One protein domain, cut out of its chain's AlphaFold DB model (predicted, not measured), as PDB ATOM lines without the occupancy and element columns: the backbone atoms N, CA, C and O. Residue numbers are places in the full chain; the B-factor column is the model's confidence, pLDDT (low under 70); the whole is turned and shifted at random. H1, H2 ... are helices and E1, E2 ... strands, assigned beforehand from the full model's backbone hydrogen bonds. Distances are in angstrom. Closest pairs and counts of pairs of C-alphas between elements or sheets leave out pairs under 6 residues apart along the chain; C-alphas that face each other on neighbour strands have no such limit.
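This is residues 2 to 86 of the 87 residues of an uncharacterized protein of Anaerolineae bacterium (UniProt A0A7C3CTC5). Hairpin E1 and E2 and short helix H1 sit at one end of long helix H2; past the other, H3 sticks out. The 85 printed residues, mostly helix, hold three named helices and two named strands: H1, E1, E2, H2, H3. The whole is extended: radius of gyration of the C-alphas 22.2 A, spans 59, 45 and 25 A.

Look at E1, residues 13 to 16, and E2, residues 22 to 26, an antiparallel hairpin with N 15 and O 24 within hydrogen-bond range, 2.9 A. H1, residues 2 to 10, touches residues 31 to 38 alone of H2, residues 29 to 55, closest at the C-alphas of Ala 8 and Ala 31, 4.5 A. H3, residues 69 to 84, touches no helix. In H1, H2 and H3 every O i to N i+4 pair is within range.

Find C-alpha 29 at (-26.744, 25.733, -23.345); H2 runs 38.2 A from there. H3 runs 22.5 A to (-26.706, 13.691, -58.473).

Link 56 to 68 is long; pLDDT is under 70 at residues 2 and 84 to 86.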
ATOM      1  N   THR A   2     -31.521  10.856 -15.394       64.75
ATOM      2  CA  THR A   2     -32.455  11.593 -14.509       64.75
ATOM      3  C   THR A   2     -31.781  12.564 -13.525       64.75
ATOM      4  O   THR A   2     -32.343  13.613 -13.227       64.75
ATOM      5  N   SER A   3     -30.562  12.257 -13.053       81.56
ATOM      6  CA  SER A   3     -29.792  13.169 -12.186       81.56
ATOM      7  C   SER A   3     -29.346  14.439 -12.915       81.56
ATOM      8  O   SER A   3     -29.512  15.525 -12.372       81.56
ATOM      9  N   ALA A   4     -28.856  14.317 -14.153       87.00
ATOM     10  CA  ALA A   4     -28.361  15.446 -14.943       87.00
ATOM     11  C   ALA A   4     -29.491  16.414 -15.323       87.00
ATOM     12  O   ALA A   4     -29.339  17.624 -15.219       87.00
ATOM     13  N   VAL A   5     -30.671  15.888 -15.658       90.88
ATOM     14  CA  VAL A   5     -31.864  16.707 -15.937       90.88
ATOM     15  C   VAL A   5     -32.329  17.437 -14.681       90.88
ATOM     16  O   VAL A   5     -32.656  18.620 -14.723       90.88
ATOM     17  N   ALA A   6     -32.317  16.759 -13.531       92.88
ATOM     18  CA  ALA A   6     -32.654  17.398 -12.266       92.88
ATOM     19  C   ALA A   6     -31.637  18.491 -11.885       92.88
ATOM     20  O   ALA A   6     -32.019  19.495 -11.288       92.88
ATOM     21  N   GLU A   7     -30.358  18.317 -12.221       91.00
ATOM     22  CA  GLU A   7     -29.319  19.345 -12.069       91.00
ATOM     23  C   GLU A   7     -29.543  20.524 -13.018       91.00
ATOM     24  O   GLU A   7     -29.547  21.664 -12.555       91.00
ATOM     25  N   ALA A   8     -29.837  20.262 -14.294       91.38
ATOM     26  CA  ALA A   8     -30.180  21.279 -15.285       91.38
ATOM     27  C   ALA A   8     -31.373  22.132 -14.822       91.38
ATOM     28  O   ALA A   8     -31.281  23.357 -14.778       91.38
ATOM     29  N   ILE A   9     -32.454  21.503 -14.355       92.56
ATOM     30  CA  ILE A   9     -33.630  22.216 -13.829       92.56
ATOM     31  C   ILE A   9     -33.281  23.022 -12.572       92.56
ATOM     32  O   ILE A   9     -33.753  24.145 -12.414       92.56
ATOM     33  N   ARG A  10     -32.438  22.494 -11.673       94.38
ATOM     34  CA  ARG A  10     -31.992  23.238 -10.479       94.38
ATOM     35  C   ARG A  10     -31.109  24.440 -10.811       94.38
ATOM     36  O   ARG A  10     -31.061  25.368 -10.012       94.38
ATOM     37  N   SER A  11     -30.420  24.421 -11.950       94.19
ATOM     38  CA  SER A  11     -29.588  25.538 -12.415       94.19
ATOM     39  C   SER A  11     -30.392  26.693 -13.028       94.19
ATOM     40  O   SER A  11     -29.841  27.773 -13.245       94.19
ATOM     41  N   ALA A  12     -31.690  26.483 -13.279       95.88
ATOM     42  CA  ALA A  12     -32.572  27.458 -13.901       95.88
ATOM     43  C   ALA A  12     -32.615  28.781 -13.130       95.88
ATOM     44  O   ALA A  12     -32.872  28.827 -11.925       95.88
ATOM     45  N   GLN A  13     -32.434  29.877 -13.861       97.00
ATOM     46  CA  GLN A  13     -32.655  31.227 -13.355       97.00
ATOM     47  C   GLN A  13     -33.931  31.795 -13.966       97.00
ATOM     48  O   GLN A  13     -34.252  31.521 -15.119       97.00
ATOM     49  N   PHE A  14     -34.668  32.602 -13.210       96.50
ATOM     50  CA  PHE A  14     -35.944  33.144 -13.669       96.50
ATOM     51  C   PHE A  14     -35.821  34.618 -14.032       96.50
ATOM     52  O   PHE A  14     -35.295  35.424 -13.264       96.50
ATOM     53  N   VAL A  15     -36.360  34.976 -15.194       97.12
ATOM     54  CA  VAL A  15     -36.494  36.366 -15.627       97.12
ATOM     55  C   VAL A  15     -37.780  36.931 -15.039       97.12
ATOM     56  O   VAL A  15     -38.874  36.419 -15.292       97.12
ATOM     57  N   MET A  16     -37.646  37.996 -14.254       97.56
ATOM     58  CA  MET A  16     -38.758  38.645 -13.565       97.56
ATOM     59  C   MET A  16     -39.213  39.890 -14.331       97.56
ATOM     60  O   MET A  16     -38.393  40.706 -14.747       97.56
ATOM     61  N   SER A  17     -40.520  40.068 -14.489       95.88
ATOM     62  CA  SER A  17     -41.111  41.320 -14.958       95.88
ATOM     63  C   SER A  17     -41.105  42.389 -13.862       95.88
ATOM     64  O   SER A  17     -40.875  42.122 -12.681       95.88
ATOM     65  N   ARG A  18     -41.417  43.631 -14.250       95.00
ATOM     66  CA  ARG A  18     -41.474  44.786 -13.340       95.00
ATOM     67  C   ARG A  18     -42.485  44.623 -12.198       95.00
ATOM     68  O   ARG A  18     -42.282  45.187 -11.131       95.00
ATOM     69  N   ASP A  19     -43.565  43.884 -12.425       96.38
ATOM     70  CA  ASP A  19     -44.597  43.567 -11.429       96.38
ATOM     71  C   ASP A  19     -44.268  42.314 -10.594       96.38
ATOM     72  O   ASP A  19     -45.092  41.872  -9.798       96.38
ATOM     73  N   GLY A  20     -43.063  41.751 -10.740       94.75
ATOM     74  CA  GLY A  20     -42.587  40.634  -9.925       94.75
ATOM     75  C   GLY A  20     -43.100  39.264 -10.368       94.75
ATOM     76  O   GLY A  20     -43.036  38.315  -9.589       94.75
ATOM     77  N   ARG A  21     -43.594  39.128 -11.603       96.75
ATOM     78  CA  ARG A  21     -43.993  37.831 -12.172       96.75
ATOM     79  C   ARG A  21     -42.826  37.189 -12.921       96.75
ATOM     80  O   ARG A  21     -42.028  37.872 -13.554       96.75
ATOM     81  N   GLN A  22     -42.737  35.863 -12.886       97.19
ATOM     82  CA  GLN A  22     -41.815  35.132 -13.758       97.19
ATOM     83  C   GLN A  22     -42.318  35.210 -15.203       97.19
ATOM     84  O   GLN A  22     -43.498  34.977 -15.466       97.19
ATOM     85  N   THR A  23     -41.427  35.551 -16.128       97.00
ATOM     86  CA  THR A  23     -41.736  35.711 -17.563       97.00
ATOM     87  C   THR A  23     -40.864  34.856 -18.468       97.00
ATOM     88  O   THR A  23     -41.214  34.645 -19.624       97.00
ATOM     89  N   GLY A  24     -39.760  34.330 -17.946       96.38
ATOM     90  CA  GLY A  24     -38.873  33.450 -18.685       96.38
ATOM     91  C   GLY A  24     -37.968  32.656 -17.760       96.38
ATOM     92  O   GLY A  24     -37.862  32.944 -16.564       96.38
ATOM     93  N   VAL A  25     -37.310  31.664 -18.347       96.81
ATOM     94  CA  VAL A  25     -36.287  30.845 -17.706       96.81
ATOM     95  C   VAL A  25     -35.013  30.972 -18.527       96.81
ATOM     96  O   VAL A  25     -35.053  30.892 -19.753       96.81
ATOM     97  N   LEU A  26     -33.898  31.186 -17.844       96.69
ATOM     98  CA  LEU A  26     -32.564  31.168 -18.412       96.69
ATOM     99  C   LEU A  26     -31.861  29.892 -17.952       96.69
ATOM    100  O   LEU A  26     -31.751  29.626 -16.752       96.69
ATOM    101  N   LEU A  27     -31.381  29.134 -18.929       96.94
ATOM    102  CA  LEU A  27     -30.516  27.974 -18.766       96.94
ATOM    103  C   LEU A  27     -29.235  28.240 -19.551       96.94
ATOM    104  O   LEU A  27     -29.267  28.946 -20.563       96.94
ATOM    105  N   ASP A  28     -28.113  27.684 -19.099       96.88
ATOM    106  CA  ASP A  28     -26.967  27.559 -19.994       96.88
ATOM    107  C   ASP A  28     -27.272  26.538 -21.104       96.88
ATOM    108  O   ASP A  28     -28.221  25.751 -21.016       96.88
ATOM    109  N   MET A  29     -26.481  26.573 -22.176       97.06
ATOM    110  CA  MET A  29     -26.744  25.733 -23.345       97.06
ATOM    111  C   MET A  29     -26.655  24.238 -23.036       97.06
ATOM    112  O   MET A  29     -27.464  23.475 -23.552       97.06
ATOM    113  N   ALA A  30     -25.747  23.819 -22.154       95.94
ATOM    114  CA  ALA A  30     -25.602  22.407 -21.809       95.94
ATOM    115  C   ALA A  30     -26.812  21.897 -21.007       95.94
ATOM    116  O   ALA A  30     -27.299  20.786 -21.232       95.94
ATOM    117  N   ALA A  31     -27.333  22.716 -20.091       96.06
ATOM    118  CA  ALA A  31     -28.548  22.433 -19.338       96.06
ATOM    119  C   ALA A  31     -29.787  22.406 -20.248       96.06
ATOM    120  O   ALA A  31     -30.649  21.544 -20.072       96.06
ATOM    121  N   TRP A  32     -29.861  23.308 -21.234       96.75
ATOM    122  CA  TRP A  32     -30.915  23.305 -22.250       96.75
ATOM    123  C   TRP A  32     -30.893  22.031 -23.100       96.75
ATOM    124  O   TRP A  32     -31.910  21.350 -23.196       96.75
ATOM    125  N   GLU A  33     -29.735  21.670 -23.653       97.06
ATOM    126  CA  GLU A  33     -29.560  20.449 -24.450       97.06
ATOM    127  C   GLU A  33     -29.903  19.200 -23.633       97.06
ATOM    128  O   GLU A  33     -30.661  18.351 -24.087       97.06
ATOM    129  N   THR A  34     -29.444  19.128 -22.380       96.19
ATOM    130  CA  THR A  34     -29.764  18.012 -21.475       96.19
ATOM    131  C   THR A  34     -31.270  17.869 -21.245       96.19
ATOM    132  O   THR A  34     -31.788  16.752 -21.192       96.19
ATOM    133  N   LEU A  35     -31.979  18.989 -21.069       94.94
ATOM    134  CA  LEU A  35     -33.428  18.982 -20.888       94.94
ATOM    135  C   LEU A  35     -34.152  18.558 -22.171       94.94
ATOM    136  O   LEU A  35     -35.104  17.784 -22.086       94.94
ATOM    137  N   LEU A  36     -33.696  19.049 -23.328       95.81
ATOM    138  CA  LEU A  36     -34.269  18.724 -24.632       95.81
ATOM    139  C   LEU A  36     -34.112  17.236 -24.954       95.81
ATOM    140  O   LEU A  36     -35.113  16.564 -25.175       95.81
ATOM    141  N   THR A  37     -32.895  16.698 -24.854       95.31
ATOM    142  CA  THR A  37     -32.629  15.268 -25.071       95.31
ATOM    143  C   THR A  37     -33.464  14.391 -24.146       95.31
ATOM    144  O   THR A  37     -33.988  13.367 -24.559       95.31
ATOM    145  N   TRP A  38     -33.648  14.790 -22.885       94.88
ATOM    146  CA  TRP A  38     -34.496  14.022 -21.976       94.88
ATOM    147  C   TRP A  38     -35.975  14.015 -22.377       94.88
ATOM    148  O   TRP A  38     -36.669  13.027 -22.117       94.88
ATOM    149  N   LEU A  39     -36.471  15.109 -22.963       94.81
ATOM    150  CA  LEU A  39     -37.834  15.168 -23.479       94.81
ATOM    151  C   LEU A  39     -37.983  14.246 -24.697       94.81
ATOM    152  O   LEU A  39     -38.900  13.428 -24.712       94.81
ATOM    153  N   GLU A  40     -37.044  14.322 -25.641       94.44
ATOM    154  CA  GLU A  40     -36.986  13.469 -26.837       94.44
ATOM    155  C   GLU A  40     -36.913  11.980 -26.455       94.44
ATOM    156  O   GLU A  40     -37.759  11.197 -26.875       94.44
ATOM    157  N   ASP A  41     -36.021  11.602 -25.532       94.62
ATOM    158  CA  ASP A  41     -35.901  10.228 -25.016       94.62
ATOM    159  C   ASP A  41     -37.221   9.693 -24.438       94.62
ATOM    160  O   ASP A  41     -37.503   8.487 -24.464       94.62
ATOM    161  N   ARG A  42     -38.015  10.574 -23.821       93.81
ATOM    162  CA  ARG A  42     -39.299  10.200 -23.230       93.81
ATOM    163  C   ARG A  42     -40.345   9.962 -24.315       93.81
ATOM    164  O   ARG A  42     -41.073   8.977 -24.212       93.81
ATOM    165  N   GLU A  43     -40.410  10.834 -25.314       92.81
ATOM    166  CA  GLU A  43     -41.310  10.686 -26.462       92.81
ATOM    167  C   GLU A  43     -40.959   9.431 -27.276       92.81
ATOM    168  O   GLU A  43     -41.828   8.590 -27.516       92.81
ATOM    169  N   ASP A  44     -39.675   9.223 -27.574       95.12
ATOM    170  CA  ASP A  44     -39.167   8.040 -28.275       95.12
ATOM    171  C   ASP A  44     -39.483   6.745 -27.528       95.12
ATOM    172  O   ASP A  44     -39.853   5.728 -28.122       95.12
ATOM    173  N   ARG A  45     -39.380   6.761 -26.195       94.69
ATOM    174  CA  ARG A  45     -39.748   5.607 -25.373       94.69
ATOM    175  C   ARG A  45     -41.230   5.279 -25.494       94.69
ATOM    176  O   ARG A  45     -41.572   4.098 -25.567       94.69
ATOM    177  N   ASP A  46     -42.096   6.285 -25.467       94.81
ATOM    178  CA  ASP A  46     -43.538   6.079 -25.576       94.81
ATOM    179  C   ASP A  46     -43.892   5.523 -26.969       94.81
ATOM    180  O   ASP A  46     -44.614   4.522 -27.053       94.81
ATOM    181  N   LEU A  47     -43.269   6.045 -28.034       94.44
ATOM    182  CA  LEU A  47     -43.371   5.501 -29.396       94.44
ATOM    183  C   LEU A  47     -42.896   4.043 -29.477       94.44
ATOM    184  O   LEU A  47     -43.581   3.185 -30.038       94.44
ATOM    185  N   ALA A  48     -41.750   3.719 -28.873       95.19
ATOM    186  CA  ALA A  48     -41.226   2.356 -28.851       95.19
ATOM    187  C   ALA A  48     -42.159   1.390 -28.100       95.19
ATOM    188  O   ALA A  48     -42.360   0.247 -28.523       95.19
ATOM    189  N   LEU A  49     -42.753   1.828 -26.987       96.12
ATOM    190  CA  LEU A  49     -43.710   1.024 -26.224       96.12
ATOM    191  C   LEU A  49     -45.003   0.782 -27.004       96.12
ATOM    192  O   LEU A  49     -45.515  -0.344 -26.986       96.12
ATOM    193  N   GLU A  50     -45.509   1.801 -27.695       93.75
ATOM    194  CA  GLU A  50     -46.668   1.684 -28.575       93.75
ATOM    195  C   GLU A  50     -46.390   0.704 -29.721       93.75
ATOM    196  O   GLU A  50     -47.143  -0.257 -29.908       93.75
ATOM    197  N   TYR A  51     -45.258   0.867 -30.408       93.00
ATOM    198  CA  TYR A  51     -44.810  -0.054 -31.449       93.00
ATOM    199  C   TYR A  51     -44.761  -1.502 -30.945       93.00
ATOM    200  O   TYR A  51     -45.329  -2.407 -31.560       93.00
ATOM    201  N   LEU A  52     -44.147  -1.742 -29.780       94.75
ATOM    202  CA  LEU A  52     -44.078  -3.077 -29.181       94.75
ATOM    203  C   LEU A  52     -45.467  -3.644 -28.854       94.75
ATOM    204  O   LEU A  52     -45.673  -4.857 -28.949       94.75
ATOM    205  N   ALA A  53     -46.418  -2.802 -28.446       94.38
ATOM    206  CA  ALA A  53     -47.787  -3.224 -28.174       94.38
ATOM    207  C   ALA A  53     -48.519  -3.660 -29.447       94.38
ATOM    208  O   ALA A  53     -49.169  -4.710 -29.430       94.38
ATOM    209  N   GLN A  54     -48.367  -2.909 -30.537       92.94
ATOM    210  CA  GLN A  54     -48.921  -3.254 -31.848       92.94
ATOM    211  C   GLN A  54     -48.253  -4.520 -32.410       92.94
ATOM    212  O   GLN A  54     -48.934  -5.460 -32.825       92.94
ATOM    213  N   ARG A  55     -46.921  -4.623 -32.303       92.31
ATOM    214  CA  ARG A  55     -46.140  -5.766 -32.798       92.31
ATOM    215  C   ARG A  55     -46.515  -7.097 -32.168       92.31
ATOM    216  O   ARG A  55     -46.455  -8.120 -32.850       92.31
ATOM    217  N   ARG A  56     -46.904  -7.099 -30.890       93.75
ATOM    218  CA  ARG A  56     -47.393  -8.301 -30.191       93.75
ATOM    219  C   ARG A  56     -48.744  -8.799 -30.707       93.75
ATOM    220  O   ARG A  56     -49.053  -9.968 -30.506       93.75
ATOM    221  N   GLN A  57     -49.547  -7.928 -31.315       94.50
ATOM    222  CA  GLN A  57     -50.894  -8.249 -31.801       94.50
ATOM    223  C   GLN A  57     -50.918  -8.536 -33.307       94.50
ATOM    224  O   GLN A  57     -51.835  -9.192 -33.794       94.50
ATOM    225  N   ALA A  58     -49.916  -8.058 -34.041       94.25
ATOM    226  CA  ALA A  58     -49.829  -8.231 -35.480       94.25
ATOM    227  C   ALA A  58     -49.497  -9.677 -35.880       94.25
ATOM    228  O   ALA A  58     -48.604 -10.313 -35.312       94.25
ATOM    229  N   ALA A  59     -50.179 -10.170 -36.916       95.00
ATOM    230  CA  ALA A  59     -49.918 -11.484 -37.502       95.00
ATOM    231  C   ALA A  59     -48.567 -11.539 -38.239       95.00
ATOM    232  O   ALA A  59     -47.928 -12.589 -38.278       95.00
ATOM    233  N   SER A  60     -48.120 -10.409 -38.794       93.06
ATOM    234  CA  SER A  60     -46.843 -10.265 -39.494       93.06
ATOM    235  C   SER A  60     -46.363  -8.798 -39.478       93.06
ATOM    236  O   SER A  60     -47.154  -7.914 -39.138       93.06
ATOM    237  N   PRO A  61     -45.089  -8.511 -39.809       89.69
ATOM    238  CA  PRO A  61     -44.585  -7.140 -39.968       89.69
ATOM    239  C   PRO A  61     -45.352  -6.323 -41.021       89.69
ATOM    240  O   PRO A  61     -45.676  -5.161 -40.786       89.69
ATOM    241  N   GLU A  62     -45.732  -6.946 -42.136       92.12
ATOM    242  CA  GLU A  62     -46.455  -6.303 -43.242       92.12
ATOM    243  C   GLU A  62     -47.866  -5.879 -42.816       92.12
ATOM    244  O   GLU A  62     -48.372  -4.850 -43.257       92.12
ATOM    245  N   ALA A  63     -48.495  -6.619 -41.895       92.50
ATOM    246  CA  ALA A  63     -49.783  -6.242 -41.309       92.50
ATOM    247  C   ALA A  63     -49.708  -4.953 -40.464       92.50
ATOM    248  O   ALA A  63     -50.743  -4.362 -40.161       92.50
ATOM    249  N   MET A  64     -48.500  -4.517 -40.091       92.38
ATOM    250  CA  MET A  64     -48.233  -3.222 -39.458       92.38
ATOM    251  C   MET A  64     -47.785  -2.150 -40.462       92.38
ATOM    252  O   MET A  64     -47.434  -1.049 -40.049       92.38
ATOM    253  N   GLY A  65     -47.756  -2.463 -41.760       90.75
ATOM    254  CA  GLY A  65     -47.217  -1.579 -42.792       90.75
ATOM    255  C   GLY A  65     -45.690  -1.456 -42.771       90.75
ATOM    256  O   GLY A  65     -45.162  -0.507 -43.339       90.75
ATOM    257  N   LEU A  66     -44.978  -2.376 -42.110       92.06
ATOM    258  CA  LEU A  66     -43.517  -2.405 -42.143       92.06
ATOM    259  C   LEU A  66     -43.043  -3.056 -43.441       92.06
ATOM    260  O   LEU A  66     -43.594  -4.072 -43.867       92.06
ATOM    261  N   VAL A  67     -41.985  -2.491 -44.009       93.62
ATOM    262  CA  VAL A  67     -41.285  -3.004 -45.187       93.62
ATOM    263  C   VAL A  67     -39.857  -3.415 -44.804       93.62
ATOM    264  O   VAL A  67     -39.312  -2.868 -43.837       93.62
ATOM    265  N   PRO A  68     -39.245  -4.388 -45.502       93.81
ATOM    266  CA  PRO A  68     -37.833  -4.719 -45.325       93.81
ATOM    267  C   PRO A  68     -36.930  -3.499 -45.536       93.81
ATOM    268  O   PRO A  68     -37.196  -2.665 -46.403       93.81
ATOM    269  N   TRP A  69     -35.850  -3.396 -44.758       94.31
ATOM    270  CA  TRP A  69     -34.914  -2.272 -44.873       94.31
ATOM    271  C   TRP A  69     -34.280  -2.213 -46.263       94.31
ATOM    272  O   TRP A  69     -34.128  -1.134 -46.817       94.31
ATOM    273  N   GLU A  70     -33.986  -3.371 -46.844       96.62
ATOM    274  CA  GLU A  70     -33.362  -3.509 -48.156       96.62
ATOM    275  C   GLU A  70     -34.223  -2.905 -49.279       96.62
ATOM    276  O   GLU A  70     -33.685  -2.407 -50.266       96.62
ATOM    277  N   GLU A  71     -35.554  -2.924 -49.133       95.50
ATOM    278  CA  GLU A  71     -36.466  -2.275 -50.084       95.50
ATOM    279  C   GLU A  71     -36.383  -0.748 -49.960       95.50
ATOM    280  O   GLU A  71     -36.232  -0.054 -50.963       95.50
ATOM    281  N   VAL A  72     -36.397  -0.227 -48.729       95.25
ATOM    282  CA  VAL A  72     -36.294   1.216 -48.452       95.25
ATOM    283  C   VAL A  72     -34.925   1.769 -48.851       95.25
ATOM    284  O   VAL A  72     -34.839   2.842 -49.439       95.25
ATOM    285  N   GLU A  73     -33.853   1.038 -48.553       96.31
ATOM    286  CA  GLU A  73     -32.478   1.399 -48.901       96.31
ATOM    287  C   GLU A  73     -32.312   1.518 -50.419       96.31
ATOM    288  O   GLU A  73     -31.815   2.532 -50.905       96.31
ATOM    289  N   ALA A  74     -32.829   0.551 -51.184       95.94
ATOM    290  CA  ALA A  74     -32.784   0.603 -52.643       95.94
ATOM    291  C   ALA A  74     -33.564   1.799 -53.226       95.94
ATOM    292  O   ALA A  74     -33.135   2.393 -54.221       95.94
ATOM    293  N   GLU A  75     -34.703   2.167 -52.628       94.94
ATOM    294  CA  GLU A  75     -35.460   3.363 -53.023       94.94
ATOM    295  C   GLU A  75     -34.681   4.657 -52.743       94.94
ATOM    296  O   GLU A  75     -34.647   5.551 -53.595       94.94
ATOM    297  N   LEU A  76     -34.028   4.752 -51.582       94.50
ATOM    298  CA  LEU A  76     -33.199   5.900 -51.209       94.50
ATOM    299  C   LEU A  76     -31.987   6.047 -52.137       94.50
ATOM    300  O   LEU A  76     -31.769   7.133 -52.676       94.50
ATOM    301  N   ASP A  77     -31.273   4.956 -52.411       95.69
ATOM    302  CA  ASP A  77     -30.131   4.943 -53.334       95.69
ATOM    303  C   ASP A  77     -30.527   5.440 -54.735       95.69
ATOM    304  O   ASP A  77     -29.815   6.226 -55.372       95.69
ATOM    305  N   ALA A  78     -31.699   5.021 -55.224       94.50
ATOM    306  CA  ALA A  78     -32.219   5.459 -56.516       94.50
ATOM    307  C   ALA A  78     -32.549   6.965 -56.535       94.50
ATOM    308  O   ALA A  78     -32.288   7.642 -57.537       94.50
ATOM    309  N   LEU A  79     -33.099   7.501 -55.439       93.12
ATOM    310  CA  LEU A  79     -33.387   8.933 -55.291       93.12
ATOM    311  C   LEU A  79     -32.105   9.771 -55.268       93.12
ATOM    312  O   LEU A  79     -32.036  10.799 -55.949       93.12
ATOM    313  N   GLU A  80     -31.089   9.331 -54.527       90.62
ATOM    314  CA  GLU A  80     -29.800  10.021 -54.432       90.62
ATOM    315  C   GLU A  80     -29.069  10.040 -55.780       90.62
ATOM    316  O   GLU A  80     -28.605  11.096 -56.225       90.62
ATOM    317  N   ALA A  81     -29.048   8.910 -56.492       88.06
ATOM    318  CA  ALA A  81     -28.469   8.821 -57.832       88.06
ATOM    319  C   ALA A  81     -29.189   9.731 -58.845       88.06
ATOM    320  O   ALA A  81     -28.546  10.358 -59.692       88.06
ATOM    321  N   GLY A  82     -30.518   9.848 -58.744       83.19
ATOM    322  CA  GLY A  82     -31.320  10.757 -59.565       83.19
ATOM    323  C   GLY A  82     -31.047  12.240 -59.282       83.19
ATOM    324  O   GLY A  82     -31.022  13.046 -60.212       83.19
ATOM    325  N   HIS A  83     -30.794  12.607 -58.022       72.25
ATOM    326  CA  HIS A  83     -30.451  13.980 -57.632       72.25
ATOM    327  C   HIS A  83     -29.043  14.386 -58.086       72.25
ATOM    328  O   HIS A  83     -28.841  15.510 -58.544       72.25
ATOM    329  N   ALA A  84     -28.079  13.463 -58.022       68.62
ATOM    330  CA  ALA A  84     -26.706  13.691 -58.473       68.62
ATOM    331  C   ALA A  84     -26.588  13.889 -59.999       68.62
ATOM    332  O   ALA A  84     -25.643  14.519 -60.465       68.62
ATOM    333  N   GLY A  85     -27.549  13.386 -60.781       58.62
ATOM    334  CA  GLY A  85     -27.605  13.559 -62.238       58.62
ATOM    335  C   GLY A  85     -28.206  14.887 -62.724       58.62
ATOM    336  O   GLY A  85     -28.243  15.113 -63.933       58.62
ATOM    337  N   MET A  86     -28.696  15.746 -61.821       56.59
ATOM    338  CA  MET A  86     -29.291  17.057 -62.144       56.59
ATOM    339  C   MET A  86     -28.399  18.261 -61.776       56.59
ATOM    340  O   MET A  86     -28.846  19.401 -61.922       56.59
TER     341      MET A  86